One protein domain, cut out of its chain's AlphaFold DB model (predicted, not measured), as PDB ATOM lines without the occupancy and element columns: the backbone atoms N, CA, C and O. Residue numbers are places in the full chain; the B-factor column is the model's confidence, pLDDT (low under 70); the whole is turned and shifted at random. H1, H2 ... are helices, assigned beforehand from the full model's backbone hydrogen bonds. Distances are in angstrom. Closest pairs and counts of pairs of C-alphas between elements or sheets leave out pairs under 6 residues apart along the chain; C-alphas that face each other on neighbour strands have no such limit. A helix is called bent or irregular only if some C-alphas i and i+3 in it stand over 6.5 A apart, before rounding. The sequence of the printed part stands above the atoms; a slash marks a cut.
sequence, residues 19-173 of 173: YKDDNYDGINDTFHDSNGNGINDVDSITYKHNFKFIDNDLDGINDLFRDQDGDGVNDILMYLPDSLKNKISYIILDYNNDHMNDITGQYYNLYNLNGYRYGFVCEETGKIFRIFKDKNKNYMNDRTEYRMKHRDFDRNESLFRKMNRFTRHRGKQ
ATOM      1  N   TYR A  19     170.731 216.579 144.987       91.75
ATOM      2  CA  TYR A  19     171.352 215.901 143.846       91.75
ATOM      3  C   TYR A  19     170.558 216.045 142.548       91.75
ATOM      4  O   TYR A  19     169.408 215.600 142.429       91.75
ATOM      5  N   LYS A  20     171.218 216.639 141.557       93.50
ATOM      6  CA  LYS A  20     170.659 216.922 140.248       93.50
ATOM      7  C   LYS A  20     171.774 216.901 139.213       93.50
ATOM      8  O   LYS A  20     172.802 217.510 139.433       93.50
ATOM      9  N   ASP A  21     171.545 216.224 138.099       93.44
ATOM     10  CA  ASP A  21     172.488 216.131 136.981       93.44
ATOM     11  C   ASP A  21     171.669 216.188 135.677       93.44
ATOM     12  O   ASP A  21     171.250 215.167 135.125       93.44
ATOM     13  N   ASP A  22     171.298 217.400 135.257       94.00
ATOM     14  CA  ASP A  22     170.472 217.654 134.067       94.00
ATOM     15  C   ASP A  22     171.253 217.423 132.770       94.00
ATOM     16  O   ASP A  22     170.659 217.148 131.715       94.00
ATOM     17  N   ASN A  23     172.573 217.597 132.828       93.69
ATOM     18  CA  ASN A  23     173.458 217.515 131.675       93.69
ATOM     19  C   ASN A  23     174.050 216.093 131.485       93.69
ATOM     20  O   ASN A  23     174.536 215.785 130.391       93.69
ATOM     21  N   TYR A  24     173.890 215.215 132.482       93.06
ATOM     22  CA  TYR A  24     174.359 213.827 132.538       93.06
ATOM     23  C   TYR A  24     175.881 213.692 132.403       93.06
ATOM     24  O   TYR A  24     176.372 212.750 131.762       93.06
ATOM     25  N   ASP A  25     176.632 214.646 132.954       93.50
ATOM     26  CA  ASP A  25     178.096 214.638 132.973       93.50
ATOM     27  C   ASP A  25     178.681 213.961 134.221       93.50
ATOM     28  O   ASP A  25     179.890 213.703 134.258       93.50
ATOM     29  N   GLY A  26     177.825 213.568 135.170       93.81
ATOM     30  CA  GLY A  26     178.238 212.941 136.417       93.81
ATOM     31  C   GLY A  26     178.790 213.945 137.422       93.81
ATOM     32  O   GLY A  26     179.590 213.553 138.261       93.81
ATOM     33  N   ILE A  27     178.424 215.219 137.327       95.75
ATOM     34  CA  ILE A  27     178.660 216.239 138.346       95.75
ATOM     35  C   ILE A  27     177.295 216.758 138.779       95.75
ATOM     36  O   ILE A  27     176.410 217.024 137.967       95.75
ATOM     37  N   ASN A  28     177.099 216.897 140.082       95.81
ATOM     38  CA  ASN A  28     175.863 217.438 140.606       95.81
ATOM     39  C   ASN A  28     175.777 218.960 140.360       95.81
ATOM     40  O   ASN A  28     176.529 219.757 140.914       95.81
ATOM     41  N   ASP A  29     174.788 219.374 139.571       95.00
ATOM     42  CA  ASP A  29     174.517 220.752 139.146       95.00
ATOM     43  C   ASP A  29     174.175 221.715 140.301       95.00
ATOM     44  O   ASP A  29     174.078 222.927 140.097       95.00
ATOM     45  N   THR A  30     173.897 221.199 141.500       94.00
ATOM     46  CA  THR A  30     173.468 222.010 142.655       94.00
ATOM     47  C   THR A  30     174.468 222.015 143.800       94.00
ATOM     48  O   THR A  30     174.406 222.891 144.667       94.00
ATOM     49  N   PHE A  31     175.362 221.032 143.830       95.25
ATOM     50  CA  PHE A  31     176.302 220.843 144.914       95.25
ATOM     51  C   PHE A  31     177.512 220.070 144.418       95.25
ATOM     52  O   PHE A  31     177.336 218.984 143.894       95.25
ATOM     53  N   HIS A  32     178.711 220.586 144.645       94.88
ATOM     54  CA  HIS A  32     179.947 219.804 144.665       94.88
ATOM     55  C   HIS A  32     181.024 220.591 145.422       94.88
ATOM     56  O   HIS A  32     180.982 221.821 145.473       94.88
ATOM     57  N   ASP A  33     181.987 219.887 146.005       92.62
ATOM     58  CA  ASP A  33     183.159 220.440 146.689       92.62
ATOM     59  C   ASP A  33     184.428 219.848 146.056       92.62
ATOM     60  O   ASP A  33     185.157 219.019 146.617       92.62
ATOM     61  N   SER A  34     184.670 220.266 144.814       91.00
ATOM     62  CA  SER A  34     185.788 219.810 143.998       91.00
ATOM     63  C   SER A  34     187.131 220.267 144.529       91.00
ATOM     64  O   SER A  34     188.128 219.615 144.221       91.00
ATOM     65  N   ASN A  35     187.202 221.356 145.288       87.19
ATOM     66  CA  ASN A  35     188.444 221.827 145.901       87.19
ATOM     67  C   ASN A  35     188.587 221.385 147.368       87.19
ATOM     68  O   ASN A  35     189.628 221.643 147.955       87.19
ATOM     69  N   GLY A  36     187.599 220.690 147.937       88.56
ATOM     70  CA  GLY A  36     187.634 220.164 149.299       88.56
ATOM     71  C   GLY A  36     187.727 221.248 150.373       88.56
ATOM     72  O   GLY A  36     188.260 220.968 151.446       88.56
ATOM     73  N   ASN A  37     187.286 222.480 150.110       88.62
ATOM     74  CA  ASN A  37     187.435 223.593 151.054       88.62
ATOM     75  C   ASN A  37     186.264 223.707 152.060       88.62
ATOM     76  O   ASN A  37     186.270 224.595 152.919       88.62
ATOM     77  N   GLY A  38     185.259 222.824 151.978       89.31
ATOM     78  CA  GLY A  38     184.059 222.864 152.821       89.31
ATOM     79  C   GLY A  38     183.011 223.892 152.373       89.31
ATOM     80  O   GLY A  38     182.057 224.179 153.107       89.31
ATOM     81  N   ILE A  39     183.179 224.474 151.189       91.69
ATOM     82  CA  ILE A  39     182.259 225.417 150.556       91.69
ATOM     83  C   ILE A  39     181.757 224.766 149.271       91.69
ATOM     84  O   ILE A  39     182.522 224.181 148.516       91.69
ATOM     85  N   ASN A  40     180.455 224.866 149.023       93.38
ATOM     86  CA  ASN A  40     179.888 224.403 147.767       93.38
ATOM     87  C   ASN A  40     180.396 225.287 146.617       93.38
ATOM     88  O   ASN A  40     180.210 226.505 146.630       93.38
ATOM     89  N   ASP A  41     180.995 224.676 145.603       94.25
ATOM     90  CA  ASP A  41     181.533 225.373 144.434       94.25
ATOM     91  C   ASP A  41     180.437 225.997 143.551       94.25
ATOM     92  O   ASP A  41     180.720 226.924 142.790       94.25
ATOM     93  N   VAL A  42     179.191 225.517 143.646       93.44
ATOM     94  CA  VAL A  42     178.072 225.988 142.812       93.44
ATOM     95  C   VAL A  42     177.547 227.347 143.278       93.44
ATOM     96  O   VAL A  42     177.359 228.257 142.469       93.44
ATOM     97  N   ASP A  43     177.292 227.504 144.578       92.44
ATOM     98  CA  ASP A  43     176.673 228.707 145.153       92.44
ATOM     99  C   ASP A  43     177.597 229.489 146.102       92.44
ATOM    100  O   ASP A  43     177.230 230.573 146.562       92.44
ATOM    101  N   SER A  44     178.809 228.984 146.356       92.81
ATOM    102  CA  SER A  44     179.783 229.549 147.299       92.81
ATOM    103  C   SER A  44     179.286 229.618 148.751       92.81
ATOM    104  O   SER A  44     179.765 230.442 149.536       92.81
ATOM    105  N   ILE A  45     178.326 228.770 149.132       90.25
ATOM    106  CA  ILE A  45     177.793 228.688 150.495       90.25
ATOM    107  C   ILE A  45     178.458 227.529 151.242       90.25
ATOM    108  O   ILE A  45     178.585 226.413 150.740       90.25
ATOM    109  N   THR A  46     178.869 227.780 152.487       90.44
ATOM    110  CA  THR A  46     179.329 226.719 153.391       90.44
ATOM    111  C   THR A  46     178.190 225.743 153.672       90.44
ATOM    112  O   THR A  46     177.131 226.138 154.171       90.44
ATOM    113  N   TYR A  47     178.415 224.463 153.396       88.94
ATOM    114  CA  TYR A  47     177.450 223.412 153.695       88.94
ATOM    115  C   TYR A  47     177.659 222.858 155.107       88.94
ATOM    116  O   TYR A  47     178.706 223.017 155.735       88.94
ATOM    117  N   LYS A  48     176.618 222.233 155.657       90.25
ATOM    118  CA  LYS A  48     176.691 221.643 156.995       90.25
ATOM    119  C   LYS A  48     177.422 220.308 156.920       90.25
ATOM    120  O   LYS A  48     177.050 219.451 156.132       90.25
ATOM    121  N   HIS A  49     178.418 220.118 157.777       88.81
ATOM    122  CA  HIS A  49     179.167 218.869 157.868       88.81
ATOM    123  C   HIS A  49     179.624 218.586 159.305       88.81
ATOM    124  O   HIS A  49     179.699 219.482 160.146       88.81
ATOM    125  N   ASN A  50     179.948 217.318 159.578       89.12
ATOM    126  CA  ASN A  50     180.403 216.839 160.891       89.12
ATOM    127  C   ASN A  50     181.886 216.416 160.914       89.12
ATOM    128  O   ASN A  50     182.379 215.916 161.933       89.12
ATOM    129  N   PHE A  51     182.615 216.574 159.808       87.50
ATOM    130  CA  PHE A  51     184.064 216.367 159.771       87.50
ATOM    131  C   PHE A  51     184.832 217.629 160.164       87.50
ATOM    132  O   PHE A  51     184.306 218.741 160.174       87.50
ATOM    133  N   LYS A  52     186.110 217.434 160.491       87.56
ATOM    134  CA  LYS A  52     187.064 218.522 160.697       87.56
ATOM    135  C   LYS A  52     187.689 218.921 159.369       87.56
ATOM    136  O   LYS A  52     187.966 218.048 158.552       87.56
ATOM    137  N   PHE A  53     187.967 220.210 159.226       89.75
ATOM    138  CA  PHE A  53     188.873 220.714 158.207       89.75
ATOM    139  C   PHE A  53     190.312 220.564 158.711       89.75
ATOM    140  O   PHE A  53     190.652 221.113 159.765       89.75
ATOM    141  N   ILE A  54     191.120 219.767 158.017       91.62
ATOM    142  CA  ILE A  54     192.556 219.632 158.269       91.62
ATOM    143  C   ILE A  54     193.263 219.833 156.938       91.62
ATOM    144  O   ILE A  54     192.905 219.182 155.973       91.62
ATOM    145  N   ASP A  55     194.258 220.705 156.927       92.19
ATOM    146  CA  ASP A  55     195.066 221.045 155.758       92.19
ATOM    147  C   ASP A  55     196.523 221.101 156.241       92.19
ATOM    148  O   ASP A  55     196.975 222.106 156.802       92.19
ATOM    149  N   ASN A  56     197.211 219.955 156.218       91.88
ATOM    150  CA  ASN A  56     198.567 219.854 156.765       91.88
ATOM    151  C   ASN A  56     199.637 220.361 155.794       91.88
ATOM    152  O   ASN A  56     200.725 220.727 156.250       91.88
ATOM    153  N   ASP A  57     199.373 220.333 154.487       92.75
ATOM    154  CA  ASP A  57     200.303 220.790 153.453       92.75
ATOM    155  C   ASP A  57     200.058 222.242 153.001       92.75
ATOM    156  O   ASP A  57     200.903 222.801 152.295       92.75
ATOM    157  N   LEU A  58     199.024 222.890 153.550       91.81
ATOM    158  CA  LEU A  58     198.670 224.300 153.372       91.81
ATOM    159  C   LEU A  58     198.266 224.635 151.931       91.81
ATOM    160  O   LEU A  58     198.536 225.745 151.456       91.81
ATOM    161  N   ASP A  59     197.649 223.684 151.229       90.69
ATOM    162  CA  ASP A  59     197.153 223.875 149.865       90.69
ATOM    163  C   ASP A  59     195.707 224.415 149.813       90.69
ATOM    164  O   ASP A  59     195.227 224.810 148.744       90.69
ATOM    165  N   GLY A  60     195.048 224.531 150.973       86.31
ATOM    166  CA  GLY A  60     193.672 224.998 151.114       86.31
ATOM    167  C   GLY A  60     192.613 223.913 150.896       86.31
ATOM    168  O   GLY A  60     191.425 224.247 150.870       86.31
ATOM    169  N   ILE A  61     193.021 222.652 150.749       90.31
ATOM    170  CA  ILE A  61     192.166 221.482 150.543       90.31
ATOM    171  C   ILE A  61     192.111 220.672 151.839       90.31
ATOM    172  O   ILE A  61     193.093 220.511 152.560       90.31
ATOM    173  N   ASN A  62     190.938 220.135 152.168       91.94
ATOM    174  CA  ASN A  62     190.807 219.258 153.320       91.94
ATOM    175  C   ASN A  62     191.421 217.875 153.042       91.94
ATOM    176  O   ASN A  62     190.911 217.092 152.240       91.94
ATOM    177  N   ASP A  63     192.432 217.516 153.828       90.25
ATOM    178  CA  ASP A  63     193.080 216.200 153.861       90.25
ATOM    179  C   ASP A  63     192.113 215.046 154.171       90.25
ATOM    180  O   ASP A  63     192.443 213.870 153.978       90.25
ATOM    181  N   LEU A  64     190.948 215.348 154.757       92.56
ATOM    182  CA  LEU A  64     190.039 214.344 155.306       92.56
ATOM    183  C   LEU A  64     188.744 214.152 154.524       92.56
ATOM    184  O   LEU A  64     188.103 213.115 154.712       92.56
ATOM    185  N   PHE A  65     188.337 215.111 153.696       93.94
ATOM    186  CA  PHE A  65     187.073 215.026 152.973       93.94
ATOM    187  C   PHE A  65     187.100 215.840 151.684       93.94
ATOM    188  O   PHE A  65     187.460 217.014 151.707       93.94
ATOM    189  N   ARG A  66     186.671 215.219 150.586       94.06
ATOM    190  CA  ARG A  66     186.465 215.861 149.288       94.06
ATOM    191  C   ARG A  66     185.310 215.170 148.574       94.06
ATOM    192  O   ARG A  66     185.182 213.957 148.707       94.06
ATOM    193  N   ASP A  67     184.518 215.939 147.841       95.12
ATOM    194  CA  ASP A  67     183.335 215.448 147.131       95.12
ATOM    195  C   ASP A  67     183.230 216.166 145.780       95.12
ATOM    196  O   ASP A  67     182.584 217.203 145.625       95.12
ATOM    197  N   GLN A  68     184.011 215.682 144.822       95.19
ATOM    198  CA  GLN A  68     184.281 216.340 143.554       95.19
ATOM    199  C   GLN A  68     183.124 216.196 142.569       95.19
ATOM    200  O   GLN A  68     182.943 217.084 141.735       95.19
ATOM    201  N   ASP A  69     182.360 215.111 142.642       96.00
ATOM    202  CA  ASP A  69     181.157 214.930 141.830       96.00
ATOM    203  C   ASP A  69     179.864 215.328 142.550       96.00
ATOM    204  O   ASP A  69     178.832 215.494 141.893       96.00
ATOM    205  N   GLY A  70     179.931 215.593 143.853       95.69
ATOM    206  CA  GLY A  70     178.829 216.140 144.620       95.69
ATOM    207  C   GLY A  70     177.760 215.107 144.940       95.69
ATOM    208  O   GLY A  70     176.575 215.451 144.975       95.69
ATOM    209  N   ASP A  71     178.135 213.845 145.131       95.44
ATOM    210  CA  ASP A  71     177.207 212.777 145.498       95.44
ATOM    211  C   ASP A  71     177.008 212.625 147.019       95.44
ATOM    212  O   ASP A  71     176.141 211.867 147.477       95.44
ATOM    213  N   GLY A  72     177.752 213.386 147.819       94.88
ATOM    214  CA  GLY A  72     177.735 213.364 149.276       94.88
ATOM    215  C   GLY A  72     178.647 212.307 149.896       94.88
ATOM    216  O   GLY A  72     178.676 212.197 151.124       94.88
ATOM    217  N   VAL A  73     179.363 211.506 149.114       94.81
ATOM    218  CA  VAL A  73     180.288 210.464 149.567       94.81
ATOM    219  C   VAL A  73     181.723 210.967 149.408       94.81
ATOM    220  O   VAL A  73     182.059 211.752 148.538       94.81
ATOM    221  N   ASN A  74     182.602 210.559 150.321       94.38
ATOM    222  CA  ASN A  74     183.976 211.050 150.301       94.38
ATOM    223  C   ASN A  74     184.809 210.391 149.183       94.38
ATOM    224  O   ASN A  74     185.140 209.204 149.270       94.38
ATOM    225  N   ASP A  75     185.279 211.167 148.214       93.75
ATOM    226  CA  ASP A  75     186.111 210.703 147.096       93.75
ATOM    227  C   ASP A  75     187.447 210.114 147.533       93.75
ATOM    228  O   ASP A  75     187.972 209.152 146.956       93.75
ATOM    229  N   ILE A  76     188.037 210.700 148.578       90.50
ATOM    230  CA  ILE A  76     189.343 210.280 149.090       90.50
ATOM    231  C   ILE A  76     189.222 209.169 150.134       90.50
ATOM    232  O   ILE A  76     190.217 208.777 150.753       90.50
ATOM    233  N   LEU A  77     188.025 208.590 150.285       88.75
ATOM    234  CA  LEU A  77     187.729 207.527 151.237       88.75
ATOM    235  C   LEU A  77     188.747 206.389 151.176       88.75
ATOM    236  O   LEU A  77     189.156 205.879 152.220       88.75
ATOM    237  N   MET A  78     189.200 205.984 149.983       84.94
ATOM    238  CA  MET A  78     190.143 204.869 149.868       84.94
ATOM    239  C   MET A  78     191.508 205.163 150.509       84.94
ATOM    240  O   MET A  78     192.140 204.233 151.032       84.94
ATOM    241  N   TYR A  79     191.912 206.432 150.549       86.44
ATOM    242  CA  TYR A  79     193.194 206.902 151.077       86.44
ATOM    243  C   TYR A  79     193.162 207.185 152.581       86.44
ATOM    244  O   TYR A  79     194.215 207.200 153.218       86.44
ATOM    245  N   LEU A  80     191.972 207.320 153.176       86.88
ATOM    246  CA  LEU A  80     191.849 207.547 154.611       86.88
ATOM    247  C   LEU A  80     192.391 206.367 155.444       86.88
ATOM    248  O   LEU A  80     192.266 205.197 155.056       86.88
ATOM    249  N   PRO A  81     192.940 206.631 156.640       86.56
ATOM    250  CA  PRO A  81     193.289 205.578 157.582       86.56
ATOM    251  C   PRO A  81     192.034 204.851 158.093       86.56
ATOM    252  O   PRO A  81     190.975 205.449 158.290       86.56
ATOM    253  N   ASP A  82     192.166 203.557 158.397       82.94
ATOM    254  CA  ASP A  82     191.057 202.714 158.882       82.94
ATOM    255  C   ASP A  82     190.375 203.262 160.149       82.94
ATOM    256  O   ASP A  82     189.189 203.031 160.378       82.94
ATOM    257  N   SER A  83     191.105 204.016 160.978       85.50
ATOM    258  CA  SER A  83     190.565 204.671 162.175       85.50
ATOM    259  C   SER A  83     189.521 205.748 161.864       85.50
ATOM    260  O   SER A  83     188.653 206.005 162.702       85.50
ATOM    261  N   LEU A  84     189.591 206.370 160.684       86.12
ATOM    262  CA  LEU A  84     188.632 207.370 160.215       86.12
ATOM    263  C   LEU A  84     187.518 206.747 159.374       86.12
ATOM    264  O   LEU A  84     186.379 207.174 159.501       86.12
ATOM    265  N   LYS A  85     187.795 205.670 158.630       82.25
ATOM    266  CA  LYS A  85     186.784 204.946 157.831       82.25
ATOM    267  C   LYS A  85     185.615 204.382 158.652       82.25
ATOM    268  O   LYS A  85     184.539 204.157 158.119       82.25
ATOM    269  N   ASN A  86     185.814 204.161 159.952       79.94
ATOM    270  CA  ASN A  86     184.751 203.725 160.869       79.94
ATOM    271  C   ASN A  86     183.853 204.870 161.367       79.94
ATOM    272  O   ASN A  86     182.892 204.624 162.094       79.94
ATOM    273  N   LYS A  87     184.190 206.122 161.051       87.50
ATOM    274  CA  LYS A  87     183.448 207.302 161.484       87.50
ATOM    275  C   LYS A  87     182.633 207.824 160.309       87.50
ATOM    276  O   LYS A  87     183.200 208.336 159.353       87.50
ATOM    277  N   ILE A  88     181.312 207.734 160.435       86.62
ATOM    278  CA  ILE A  88     180.342 208.155 159.413       86.62
ATOM    279  C   ILE A  88     180.636 209.565 158.891       86.62
ATOM    280  O   ILE A  88     180.691 209.776 157.686       86.62
ATOM    281  N   SER A  89     180.944 210.501 159.789       88.69
ATOM    282  CA  SER A  89     181.193 211.892 159.415       88.69
ATOM    283  C   SER A  89     182.361 212.108 158.449       88.69
ATOM    284  O   SER A  89     182.443 213.179 157.869       88.69
ATOM    285  N   TYR A  90     183.270 211.138 158.290       90.38
ATOM    286  CA  TYR A  90     184.404 211.217 157.361       90.38
ATOM    287  C   TYR A  90     184.193 210.417 156.075       90.38
ATOM    288  O   TYR A  90     185.091 210.387 155.242       90.38
ATOM    289  N   ILE A  91     183.069 209.719 155.920       91.44
ATOM    290  CA  ILE A  91     182.831 208.865 154.747       91.44
ATOM    291  C   ILE A  91     181.630 209.327 153.927       91.44
ATOM    292  O   ILE A  91     181.560 208.990 152.752       91.44
ATOM    293  N   ILE A  92     180.707 210.076 154.535       93.94
ATOM    294  CA  ILE A  92     179.478 210.536 153.894       93.94
ATOM    295  C   ILE A  92     178.929 211.790 154.591       93.94
ATOM    296  O   ILE A  92     179.091 211.955 155.805       93.94
ATOM    297  N   LEU A  93     178.284 212.665 153.820       94.06
ATOM    298  CA  LEU A  93     177.525 213.810 154.308       94.06
ATOM    299  C   LEU A  93     176.205 213.328 154.909       94.06
ATOM    300  O   LEU A  93     175.250 213.007 154.207       94.06
ATOM    301  N   ASP A  94     176.205 213.257 156.234       93.69
ATOM    302  CA  ASP A  94     175.046 212.988 157.079       93.69
ATOM    303  C   ASP A  94     175.196 213.844 158.348       93.69
ATOM    304  O   ASP A  94     175.813 213.465 159.354       93.69
ATOM    305  N   TYR A  95     174.741 215.089 158.257       92.44
ATOM    306  CA  TYR A  95     174.893 216.091 159.301       92.44
ATOM    307  C   TYR A  95     173.991 215.799 160.502       92.44
ATOM    308  O   TYR A  95     174.391 216.010 161.654       92.44
ATOM    309  N   ASN A  96     172.772 215.321 160.259       91.75
ATOM    310  CA  ASN A  96     171.799 215.050 161.315       91.75
ATOM    311  C   ASN A  96     171.945 213.634 161.924       91.75
ATOM    312  O   ASN A  96     171.325 213.362 162.954       91.75
ATOM    313  N   ASN A  97     172.830 212.796 161.372       91.75
ATOM    314  CA  ASN A  97     173.077 211.399 161.740       91.75
ATOM    315  C   ASN A  97     171.820 210.521 161.641       91.75
ATOM    316  O   ASN A  97     171.577 209.685 162.520       91.75
ATOM    317  N   ASP A  98     171.006 210.718 160.606       92.19
ATOM    318  CA  ASP A  98     169.791 209.932 160.370       92.19
ATOM    319  C   ASP A  98     170.007 208.707 159.456       92.19
ATOM    320  O   ASP A  98     169.055 207.974 159.163       92.19
ATOM    321  N   HIS A  99     171.264 208.429 159.083       91.50
ATOM    322  CA  HIS A  99     171.673 207.363 158.164       91.50
ATOM    323  C   HIS A  99     171.157 207.530 156.731       91.50
ATOM    324  O   HIS A  99     171.078 206.557 155.965       91.50
ATOM    325  N   MET A 100     170.844 208.764 156.356       93.19
ATOM    326  CA  MET A 100     170.541 209.177 155.001       93.19
ATOM    327  C   MET A 100     171.611 210.160 154.526       93.19
ATOM    328  O   MET A 100     172.123 210.977 155.280       93.19
ATOM    329  N   ASN A 101     171.996 210.035 153.263       94.19
ATOM    330  CA  ASN A 101     172.883 210.999 152.633       94.19
ATOM    331  C   ASN A 101     172.125 212.327 152.454       94.19
ATOM    332  O   ASN A 101     171.067 212.341 151.819       94.19
ATOM    333  N   ASP A 102     172.667 213.425 152.983       93.19
ATOM    334  CA  ASP A 102     172.046 214.757 152.938       93.19
ATOM    335  C   ASP A 102     171.883 215.297 151.505       93.19
ATOM    336  O   ASP A 102     170.969 216.078 151.232       93.19
ATOM    337  N   ILE A 103     172.747 214.870 150.580       94.06
ATOM    338  CA  ILE A 103     172.766 215.318 149.186       94.06
ATOM    339  C   ILE A 103     171.784 214.513 148.334       94.06
ATOM    340  O   ILE A 103     170.912 215.083 147.669       94.06
ATOM    341  N   THR A 104     171.895 213.184 148.357       93.81
ATOM    342  CA  THR A 104     171.112 212.298 147.471       93.81
ATOM    343  C   THR A 104     169.799 211.813 148.082       93.81
ATOM    344  O   THR A 104     168.937 211.306 147.360       93.81
ATOM    345  N   GLY A 105     169.638 211.906 149.403       92.62
ATOM    346  CA  GLY A 105     168.502 211.332 150.125       92.62
ATOM    347  C   GLY A 105     168.482 209.806 150.157       92.62
ATOM    348  O   GLY A 105     167.456 209.199 150.469       92.62
ATOM    349  N   GLN A 106     169.590 209.151 149.801       92.25
ATOM    350  CA  GLN A 106     169.674 207.698 149.858       92.25
ATOM    351  C   GLN A 106     170.067 207.207 151.244       92.25
ATOM    352  O   GLN A 106     171.029 207.681 151.847       92.25
ATOM    353  N   TYR A 107     169.370 206.170 151.707       92.75
ATOM    354  CA  TYR A 107     169.839 205.381 152.835       92.75
ATOM    355  C   TYR A 107     171.136 204.666 152.482       92.75
ATOM    356  O   TYR A 107     171.250 204.015 151.437       92.75
ATOM    357  N   TYR A 108     172.069 204.707 153.415       90.12
ATOM    358  CA  TYR A 108     173.346 204.029 153.299       90.12
ATOM    359  C   TYR A 108     173.589 203.138 154.518       90.12
ATOM    360  O   TYR A 108     172.845 203.127 155.500       90.12
ATOM    361  N   ASN A 109     174.645 202.337 154.453       86.69
ATOM    362  CA  ASN A 109     175.192 201.689 155.635       86.69
ATOM    363  C   ASN A 109     176.710 201.574 155.512       86.69
ATOM    364  O   ASN A 109     177.278 201.735 154.436       86.69
ATOM    365  N   LEU A 110     177.367 201.215 156.614       79.81
ATOM    366  CA  LEU A 110     178.819 201.032 156.665       79.81
ATOM    367  C   LEU A 110     179.361 199.938 155.731       79.81
ATOM    368  O   LEU A 110     180.550 199.700 155.746       79.81
ATOM    369  N   TYR A 111     178.549 199.216 154.965       78.62
ATOM    370  CA  TYR A 111     179.028 198.262 153.961       78.62
ATOM    371  C   TYR A 111     178.710 198.700 152.532       78.62
ATOM    372  O   TYR A 111     179.178 198.063 151.588       78.62
ATOM    373  N   ASN A 112     177.891 199.738 152.371       85.19
ATOM    374  CA  ASN A 112     177.391 200.206 151.092       85.19
ATOM    375  C   ASN A 112     176.961 201.673 151.220       85.19
ATOM    376  O   ASN A 112     175.886 201.952 151.764       85.19
ATOM    377  N   LEU A 113     177.810 202.578 150.733       89.62
ATOM    378  CA  LEU A 113     177.552 204.020 150.736       89.62
ATOM    379  C   LEU A 113     176.667 204.428 149.552       89.62
ATOM    380  O   LEU A 113     175.925 205.397 149.657       89.62
ATOM    381  N   ASN A 114     176.656 203.599 148.499       88.88
ATOM    382  CA  ASN A 114     176.005 203.846 147.213       88.88
ATOM    383  C   ASN A 114     176.657 204.975 146.414       88.88
ATOM    384  O   ASN A 114     175.998 205.507 145.526       88.88
ATOM    385  N   GLY A 115     177.918 205.303 146.691       88.69
ATOM    386  CA  GLY A 115     178.584 206.384 145.974       88.69
ATOM    387  C   GLY A 115     178.823 206.028 144.500       88.69
ATOM    388  O   GLY A 115     178.399 206.745 143.608       88.69
ATOM    389  N   TYR A 116     179.213 204.773 144.208       88.56
ATOM    390  CA  TYR A 116     179.334 204.239 142.831       88.56
ATOM    391  C   TYR A 116     178.118 204.437 141.904       88.56
ATOM    392  O   TYR A 116     178.195 204.124 140.706       88.56
ATOM    393  N   ARG A 117     176.951 204.764 142.468       90.50
ATOM    394  CA  ARG A 117     175.707 204.981 141.737       90.50
ATOM    395  C   ARG A 117     175.633 206.360 141.113       90.50
ATOM    396  O   ARG A 117     174.900 206.488 140.138       90.50
ATOM    397  N   TYR A 118     176.323 207.325 141.681       93.00
ATOM    398  CA  TYR A 118     176.286 208.714 141.291       93.00
ATOM    399  C   TYR A 118     177.665 209.136 140.836       93.00
ATOM    400  O   TYR A 118     178.643 208.429 141.063       93.00
ATOM    401  N   GLY A 119     177.696 210.259 140.136       92.25
ATOM    402  CA  GLY A 119     178.941 210.938 139.892       92.25
ATOM    403  C   GLY A 119     179.949 210.218 138.988       92.25
ATOM    404  O   GLY A 119     179.777 209.081 138.527       92.25
ATOM    405  N   PHE A 120     181.032 210.917 138.655       93.69
ATOM    406  CA  PHE A 120     182.138 210.346 137.888       93.69
ATOM    407  C   PHE A 120     183.205 209.690 138.778       93.69
ATOM    408  O   PHE A 120     184.119 209.045 138.238       93.69
ATOM    409  N   VAL A 121     183.117 209.821 140.097       91.94
ATOM    410  CA  VAL A 121     183.930 209.092 141.065       91.94
ATOM    411  C   VAL A 121     183.225 207.763 141.396       91.94
ATOM    412  O   VAL A 121     182.153 207.427 140.897       91.94
ATOM    413  N   CYS A 122     183.965 206.840 141.996       89.50
ATOM    414  CA  CYS A 122     183.445 205.539 142.394       89.50
ATOM    415  C   CYS A 122     184.176 205.135 143.663       89.50
ATOM    416  O   CYS A 122     185.169 204.395 143.628       89.50
ATOM    417  N   GLU A 123     183.682 205.654 144.769       88.75
ATOM    418  CA  GLU A 123     184.275 205.784 146.099       88.75
ATOM    419  C   GLU A 123     184.562 204.405 146.678       88.75
ATOM    420  O   GLU A 123     185.656 204.148 147.191       88.75
ATOM    421  N   GLU A 124     183.649 203.443 146.495       82.44
ATOM    422  CA  GLU A 124     183.867 202.070 146.952       82.44
ATOM    423  C   GLU A 124     185.037 201.371 146.243       82.44
ATOM    424  O   GLU A 124     185.550 200.370 146.758       82.44
ATOM    425  N   THR A 125     185.475 201.878 145.084       80.81
ATOM    426  CA  THR A 125     186.623 201.345 144.333       80.81
ATOM    427  C   THR A 125     187.791 202.325 144.177       80.81
ATOM    428  O   THR A 125     188.847 201.913 143.686       80.81
ATOM    429  N   GLY A 126     187.618 203.590 144.572       82.12
ATOM    430  CA  GLY A 126     188.537 204.703 144.321       82.12
ATOM    431  C   GLY A 126     188.828 204.946 142.834       82.12
ATOM    432  O   GLY A 126     189.948 205.321 142.482       82.12
ATOM    433  N   LYS A 127     187.883 204.639 141.935       86.62
ATOM    434  CA  LYS A 127     188.077 204.792 140.482       86.62
ATOM    435  C   LYS A 127     187.394 206.046 139.977       86.62
ATOM    436  O   LYS A 127     186.199 206.191 140.144       86.62
ATOM    437  N   ILE A 128     188.141 206.852 139.236       90.50
ATOM    438  CA  ILE A 128     187.619 208.041 138.566       90.50
ATOM    439  C   ILE A 128     187.339 207.716 137.095       90.50
ATOM    440  O   ILE A 128     188.218 207.242 136.356       90.50
ATOM    441  N   PHE A 129     186.121 207.981 136.638       90.94
ATOM    442  CA  PHE A 129     185.726 207.857 135.243       90.94
ATOM    443  C   PHE A 129     186.108 209.114 134.465       90.94
ATOM    444  O   PHE A 129     185.385 210.096 134.439       90.94
ATOM    445  N   ARG A 130     187.208 209.046 133.703       88.56
ATOM    446  CA  ARG A 130     187.591 210.122 132.757       88.56
ATOM    447  C   ARG A 130     186.510 210.469 131.729       88.56
ATOM    448  O   ARG A 130     186.569 211.519 131.108       88.56
ATOM    449  N   ILE A 131     185.616 209.520 131.462       89.00
ATOM    450  CA  ILE A 131     184.473 209.701 130.577       89.00
ATOM    451  C   ILE A 131     183.271 209.112 131.308       89.00
ATOM    452  O   ILE A 131     183.120 207.882 131.361       89.00
ATOM    453  N   PHE A 132     182.444 209.988 131.867       93.81
ATOM    454  CA  PHE A 132     181.145 209.622 132.399       93.81
ATOM    455  C   PHE A 132     180.137 209.463 131.255       93.81
ATOM    456  O   PHE A 132     180.167 210.202 130.269       93.81
ATOM    457  N   LYS A 133     179.325 208.407 131.313       95.12
ATOM    458  CA  LYS A 133     178.288 208.121 130.317       95.12
ATOM    459  C   LYS A 133     177.084 207.560 131.037       95.12
ATOM    460  O   LYS A 133     177.160 206.425 131.489       95.12
ATOM    461  N   ASP A 134     176.004 208.318 131.064       93.56
ATOM    462  CA  ASP A 134     174.705 207.872 131.548       93.56
ATOM    463  C   ASP A 134     173.677 208.022 130.418       93.56
ATOM    464  O   ASP A 134     173.008 209.044 130.255       93.56
ATOM    465  N   LYS A 135     173.592 207.015 129.544       94.81
ATOM    466  CA  LYS A 135     172.669 207.081 128.397       94.81
ATOM    467  C   LYS A 135     171.230 206.799 128.792       94.81
ATOM    468  O   LYS A 135     170.312 207.223 128.087       94.81
ATOM    469  N   ASN A 136     171.041 206.004 129.839       93.94
ATOM    470  CA  ASN A 136     169.725 205.584 130.296       93.94
ATOM    471  C   ASN A 136     169.131 206.553 131.336       93.94
ATOM    472  O   ASN A 136     167.966 206.378 131.697       93.94
ATOM    473  N   LYS A 137     169.887 207.593 131.718       92.88
ATOM    474  CA  LYS A 137     169.483 208.699 132.589       92.88
ATOM    475  C   LYS A 137     169.120 208.218 133.989       92.88
ATOM    476  O   LYS A 137     168.101 208.629 134.549       92.88
ATOM    477  N   ASN A 138     169.903 207.277 134.514       90.94
ATOM    478  CA  ASN A 138     169.700 206.686 135.837       90.94
ATOM    479  C   ASN A 138     170.710 207.176 136.894       90.94
ATOM    480  O   ASN A 138     170.725 206.618 137.998       90.94
ATOM    481  N   TYR A 139     171.504 208.196 136.551       91.31
ATOM    482  CA  TYR A 139     172.605 208.808 137.301       91.31
ATOM    483  C   TYR A 139     173.865 207.953 137.445       91.31
ATOM    484  O   TYR A 139     174.864 208.430 137.971       91.31
ATOM    485  N   MET A 140     173.851 206.709 136.967       92.19
ATOM    486  CA  MET A 140     174.974 205.787 137.074       92.19
ATOM    487  C   MET A 140     175.710 205.696 135.747       92.19
ATOM    488  O   MET A 140     175.115 205.540 134.682       92.19
ATOM    489  N   ASN A 141     177.039 205.649 135.816       93.88
ATOM    490  CA  ASN A 141     177.843 205.350 134.641       93.88
ATOM    491  C   ASN A 141     177.434 203.992 134.027       93.88
ATOM    492  O   ASN A 141     177.522 202.949 134.686       93.88
ATOM    493  N   ASP A 142     177.093 203.978 132.737       93.44
ATOM    494  CA  ASP A 142     176.726 202.794 131.950       93.44
ATOM    495  C   ASP A 142     177.742 201.648 132.132       93.44
ATOM    496  O   ASP A 142     177.389 200.464 132.164       93.44
ATOM    497  N   ARG A 143     179.040 201.976 132.258       91.38
ATOM    498  CA  ARG A 143     180.104 200.988 132.489       91.38
ATOM    499  C   ARG A 143     179.974 200.339 133.865       91.38
ATOM    500  O   ARG A 143     180.193 199.131 133.971       91.38
ATOM    501  N   THR A 144     179.669 201.112 134.903       90.06
ATOM    502  CA  THR A 144     179.427 200.586 136.253       90.06
ATOM    503  C   THR A 144     178.204 199.685 136.239       90.06
ATOM    504  O   THR A 144     178.300 198.524 136.649       90.06
ATOM    505  N   GLU A 145     177.107 200.152 135.642       90.69
ATOM    506  CA  GLU A 145     175.866 199.387 135.534       90.69
ATOM    507  C   GLU A 145     176.085 198.045 134.810       90.69
ATOM    508  O   GLU A 145     175.677 196.982 135.295       90.69
ATOM    509  N   TYR A 146     176.802 198.065 133.678       90.31
ATOM    510  CA  TYR A 146     177.154 196.861 132.929       90.31
ATOM    511  C   TYR A 146     177.908 195.853 133.802       90.31
ATOM    512  O   TYR A 146     177.544 194.673 133.847       90.31
ATOM    513  N   ARG A 147     178.937 196.309 134.527       87.50
ATOM    514  CA  ARG A 147     179.742 195.442 135.395       87.50
ATOM    515  C   ARG A 147     178.914 194.869 136.546       87.50
ATOM    516  O   ARG A 147     179.119 193.713 136.912       87.50
ATOM    517  N   MET A 148     177.974 195.635 137.101       85.12
ATOM    518  CA  MET A 148     177.070 195.151 138.149       85.12
ATOM    519  C   MET A 148     176.165 194.030 137.638       85.12
ATOM    520  O   MET A 148     176.030 193.001 138.304       85.12
ATOM    521  N   LYS A 149     175.594 194.190 136.437       87.12
ATOM    522  CA  LYS A 149     174.728 193.181 135.801       87.12
ATOM    523  C   LYS A 149     175.485 191.896 135.446       87.12
ATOM    524  O   LYS A 149     174.922 190.811 135.563       87.12
ATOM    525  N   HIS A 150     176.763 192.004 135.082       84.00
ATOM    526  CA  HIS A 150     177.590 190.870 134.645       84.00
ATOM    527  C   HIS A 150     178.529 190.322 135.736       84.00
ATOM    528  O   HIS A 150     179.372 189.482 135.451       84.00
ATOM    529  N   ARG A 151     178.351 190.744 137.000       71.81
ATOM    530  CA  ARG A 151     179.150 190.339 138.181       71.81
ATOM    531  C   ARG A 151     180.660 190.621 138.103       71.81
ATOM    532  O   ARG A 151     181.403 190.145 138.954       71.81
ATOM    533  N   ASP A 152     181.090 191.477 137.179       66.88
ATOM    534  CA  ASP A 152     182.467 191.991 137.079       66.88
ATOM    535  C   ASP A 152     182.684 193.270 137.910       66.88
ATOM    536  O   ASP A 152     183.769 193.873 137.912       66.88
ATOM    537  N   PHE A 153     181.630 193.753 138.573       71.06
ATOM    538  CA  PHE A 153     181.707 194.815 139.566       71.06
ATOM    539  C   PHE A 153     181.841 194.186 140.942       71.06
ATOM    540  O   PHE A 153     180.862 193.731 141.544       71.06
ATOM    541  N   ASP A 154     183.070 194.147 141.438       65.00
ATOM    542  CA  ASP A 154     183.321 193.633 142.767       65.00
ATOM    543  C   ASP A 154     182.928 194.683 143.819       65.00
ATOM    544  O   ASP A 154     183.774 195.360 144.396       65.00
ATOM    545  N   ARG A 155     181.622 194.764 144.129       59.91
ATOM    546  CA  ARG A 155     181.074 195.490 145.306       59.91
ATOM    547  C   ARG A 155     181.724 195.068 146.630       59.91
ATOM    548  O   ARG A 155     181.456 195.630 147.682       59.91
ATOM    549  N   ASN A 156     182.486 193.989 146.573       45.88
ATOM    550  CA  ASN A 156     182.917 193.104 147.622       45.88
ATOM    551  C   ASN A 156     184.466 193.062 147.693       45.88
ATOM    552  O   ASN A 156     185.011 192.506 148.640       45.88
ATOM    553  N   GLU A 157     185.184 193.696 146.758       51.19
ATOM    554  CA  GLU A 157     186.541 194.230 146.957       51.19
ATOM    555  C   GLU A 157     186.498 195.616 147.612       51.19
ATOM    556  O   GLU A 157     187.548 196.191 147.912       51.19
ATOM    557  N   SER A 158     185.282 196.116 147.876       50.84
ATOM    558  CA  SER A 158     185.042 197.338 148.626       50.84
ATOM    559  C   SER A 158     185.797 197.321 149.949       50.84
ATOM    560  O   SER A 158     186.007 196.280 150.593       50.84
ATOM    561  N   LEU A 159     186.214 198.523 150.328       53.88
ATOM    562  CA  LEU A 159     186.855 198.918 151.580       53.88
ATOM    563  C   LEU A 159     186.578 198.005 152.785       53.88
ATOM    564  O   LEU A 159     187.503 197.623 153.506       53.88
ATOM    565  N   PHE A 160     185.338 197.558 152.963       54.97
ATOM    566  CA  PHE A 160     184.898 196.809 154.132       54.97
ATOM    567  C   PHE A 160     185.319 195.331 154.166       54.97
ATOM    568  O   PHE A 160     185.527 194.785 155.254       54.97
ATOM    569  N   ARG A 161     185.571 194.665 153.024       55.44
ATOM    570  CA  ARG A 161     186.233 193.337 153.036       55.44
ATOM    571  C   ARG A 161     187.736 193.430 153.311       55.44
ATOM    572  O   ARG A 161     188.314 192.459 153.809       55.44
ATOM    573  N   LYS A 162     188.384 194.563 153.007       53.06
ATOM    574  CA  LYS A 162     189.758 194.855 153.461       53.06
ATOM    575  C   LYS A 162     189.773 195.120 154.968       53.06
ATOM    576  O   LYS A 162     190.502 194.428 155.675       53.06
ATOM    577  N   MET A 163     188.896 195.987 155.476       51.56
ATOM    578  CA  MET A 163     188.787 196.281 156.915       51.56
ATOM    579  C   MET A 163     188.472 195.022 157.752       51.56
ATOM    580  O   MET A 163     189.132 194.773 158.761       51.56
ATOM    581  N   ASN A 164     187.566 194.148 157.291       49.16
ATOM    582  CA  ASN A 164     187.245 192.883 157.976       49.16
ATOM    583  C   ASN A 164     188.372 191.830 157.954       49.16
ATOM    584  O   ASN A 164     188.406 190.938 158.806       49.16
ATOM    585  N   ARG A 165     189.311 191.899 156.998       52.81
ATOM    586  CA  ARG A 165     190.511 191.043 157.014       52.81
ATOM    587  C   ARG A 165     191.511 191.490 158.085       52.81
ATOM    588  O   ARG A 165     192.145 190.635 158.696       52.81
ATOM    589  N   PHE A 166     191.597 192.789 158.374       48.59
ATOM    590  CA  PHE A 166     192.480 193.323 159.417       48.59
ATOM    591  C   PHE A 166     191.952 193.101 160.842       48.59
ATOM    592  O   PHE A 166     192.736 192.787 161.740       48.59
ATOM    593  N   THR A 167     190.637 193.179 161.069       47.94
ATOM    594  CA  THR A 167     190.043 192.940 162.400       47.94
ATOM    595  C   THR A 167     190.163 191.483 162.852       47.94
ATOM    596  O   THR A 167     190.411 191.223 164.028       47.94
ATOM    597  N   ARG A 168     190.097 190.513 161.926       47.19
ATOM    598  CA  ARG A 168     190.281 189.082 162.240       47.19
ATOM    599  C   ARG A 168     191.707 188.701 162.655       47.19
ATOM    600  O   ARG A 168     191.869 187.710 163.360       47.19
ATOM    601  N   HIS A 169     192.724 189.471 162.267       47.44
ATOM    602  CA  HIS A 169     194.117 189.194 162.643       47.44
ATOM    603  C   HIS A 169     194.533 189.785 163.999       47.44
ATOM    604  O   HIS A 169     195.521 189.327 164.561       47.44
ATOM    605  N   ARG A 170     193.775 190.736 164.567       48.56
ATOM    606  CA  ARG A 170     194.054 191.298 165.906       48.56
ATOM    607  C   ARG A 170     193.405 190.536 167.068       48.56
ATOM    608  O   ARG A 170     193.700 190.838 168.213       48.56
ATOM    609  N   GLY A 171     192.558 189.542 166.791       42.00
ATOM    610  CA  GLY A 171     191.936 188.678 167.808       42.00
ATOM    611  C   GLY A 171     192.720 187.399 168.135       42.00
ATOM    612  O   GLY A 171     192.168 186.497 168.757       42.00
ATOM    613  N   LYS A 172     193.966 187.276 167.660       48.19
ATOM    614  CA  LYS A 172     194.860 186.141 167.931       48.19
ATOM    615  C   LYS A 172     196.250 186.641 168.333       48.19
ATOM    616  O   LYS A 172     197.199 186.476 167.570       48.19
ATOM    617  N   GLN A 173     196.350 187.269 169.498       39.38
ATOM    618  CA  GLN A 173     197.583 187.361 170.283       39.38
ATOM    619  C   GLN A 173     197.226 187.172 171.751       39.38
ATOM    620  O   GLN A 173     196.169 187.710 172.153       39.38
TER     621      GLN A 173
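What this domain is: This is residues 19 to 173 of the 173 residues of an uncharacterized protein of candidate division TA06 bacterium (UniProt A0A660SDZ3). With little regular structure, this is a compact body of loops holding short helices H1 and H2; at one edge residues 167 to 173, the last of H4 and beyond, stick out as a tail, and H3 lies at another edge. The printed part has 155 residues with four named helices, H1 to H4 in chain order, and no named strand; the class is all helix, with 28 residues in named elements. The radius of gyration of the C-alphas is 15.7 A, the spans 54 by 42 by 31 A.

Where its parts are: Find C-alpha 159 at (186.855, 198.918, 151.580); from there H4, residues 159 to 169, runs 16.4 A to C-alpha 169 at (194.117, 189.194, 162.643). H3, residues 142 to 149, spans 10.5 A. H2 is residues 82 to 85; H1, residues 75 to 79, is irregular, C-alphas 75 and 78 being 7.6 A apart.

How they stand to each other: H4 and H2 are close but not clearly touching, closest at the C-alphas of Met 163 and Asp 82, 7.1 A. H3 is apart from H1. Every O i to N i+4 pair is within hydrogen-bond range in H3, 5 of 7 in H4, 0 of 1 in H1, with 1 of 2 O i to N i+3 pairs; H2 is too short.

The domain as a whole: The printed part has no cut. The 56-residue link H2 to H3 is long. Residues 152 and 154 to 173 have pLDDT under 70.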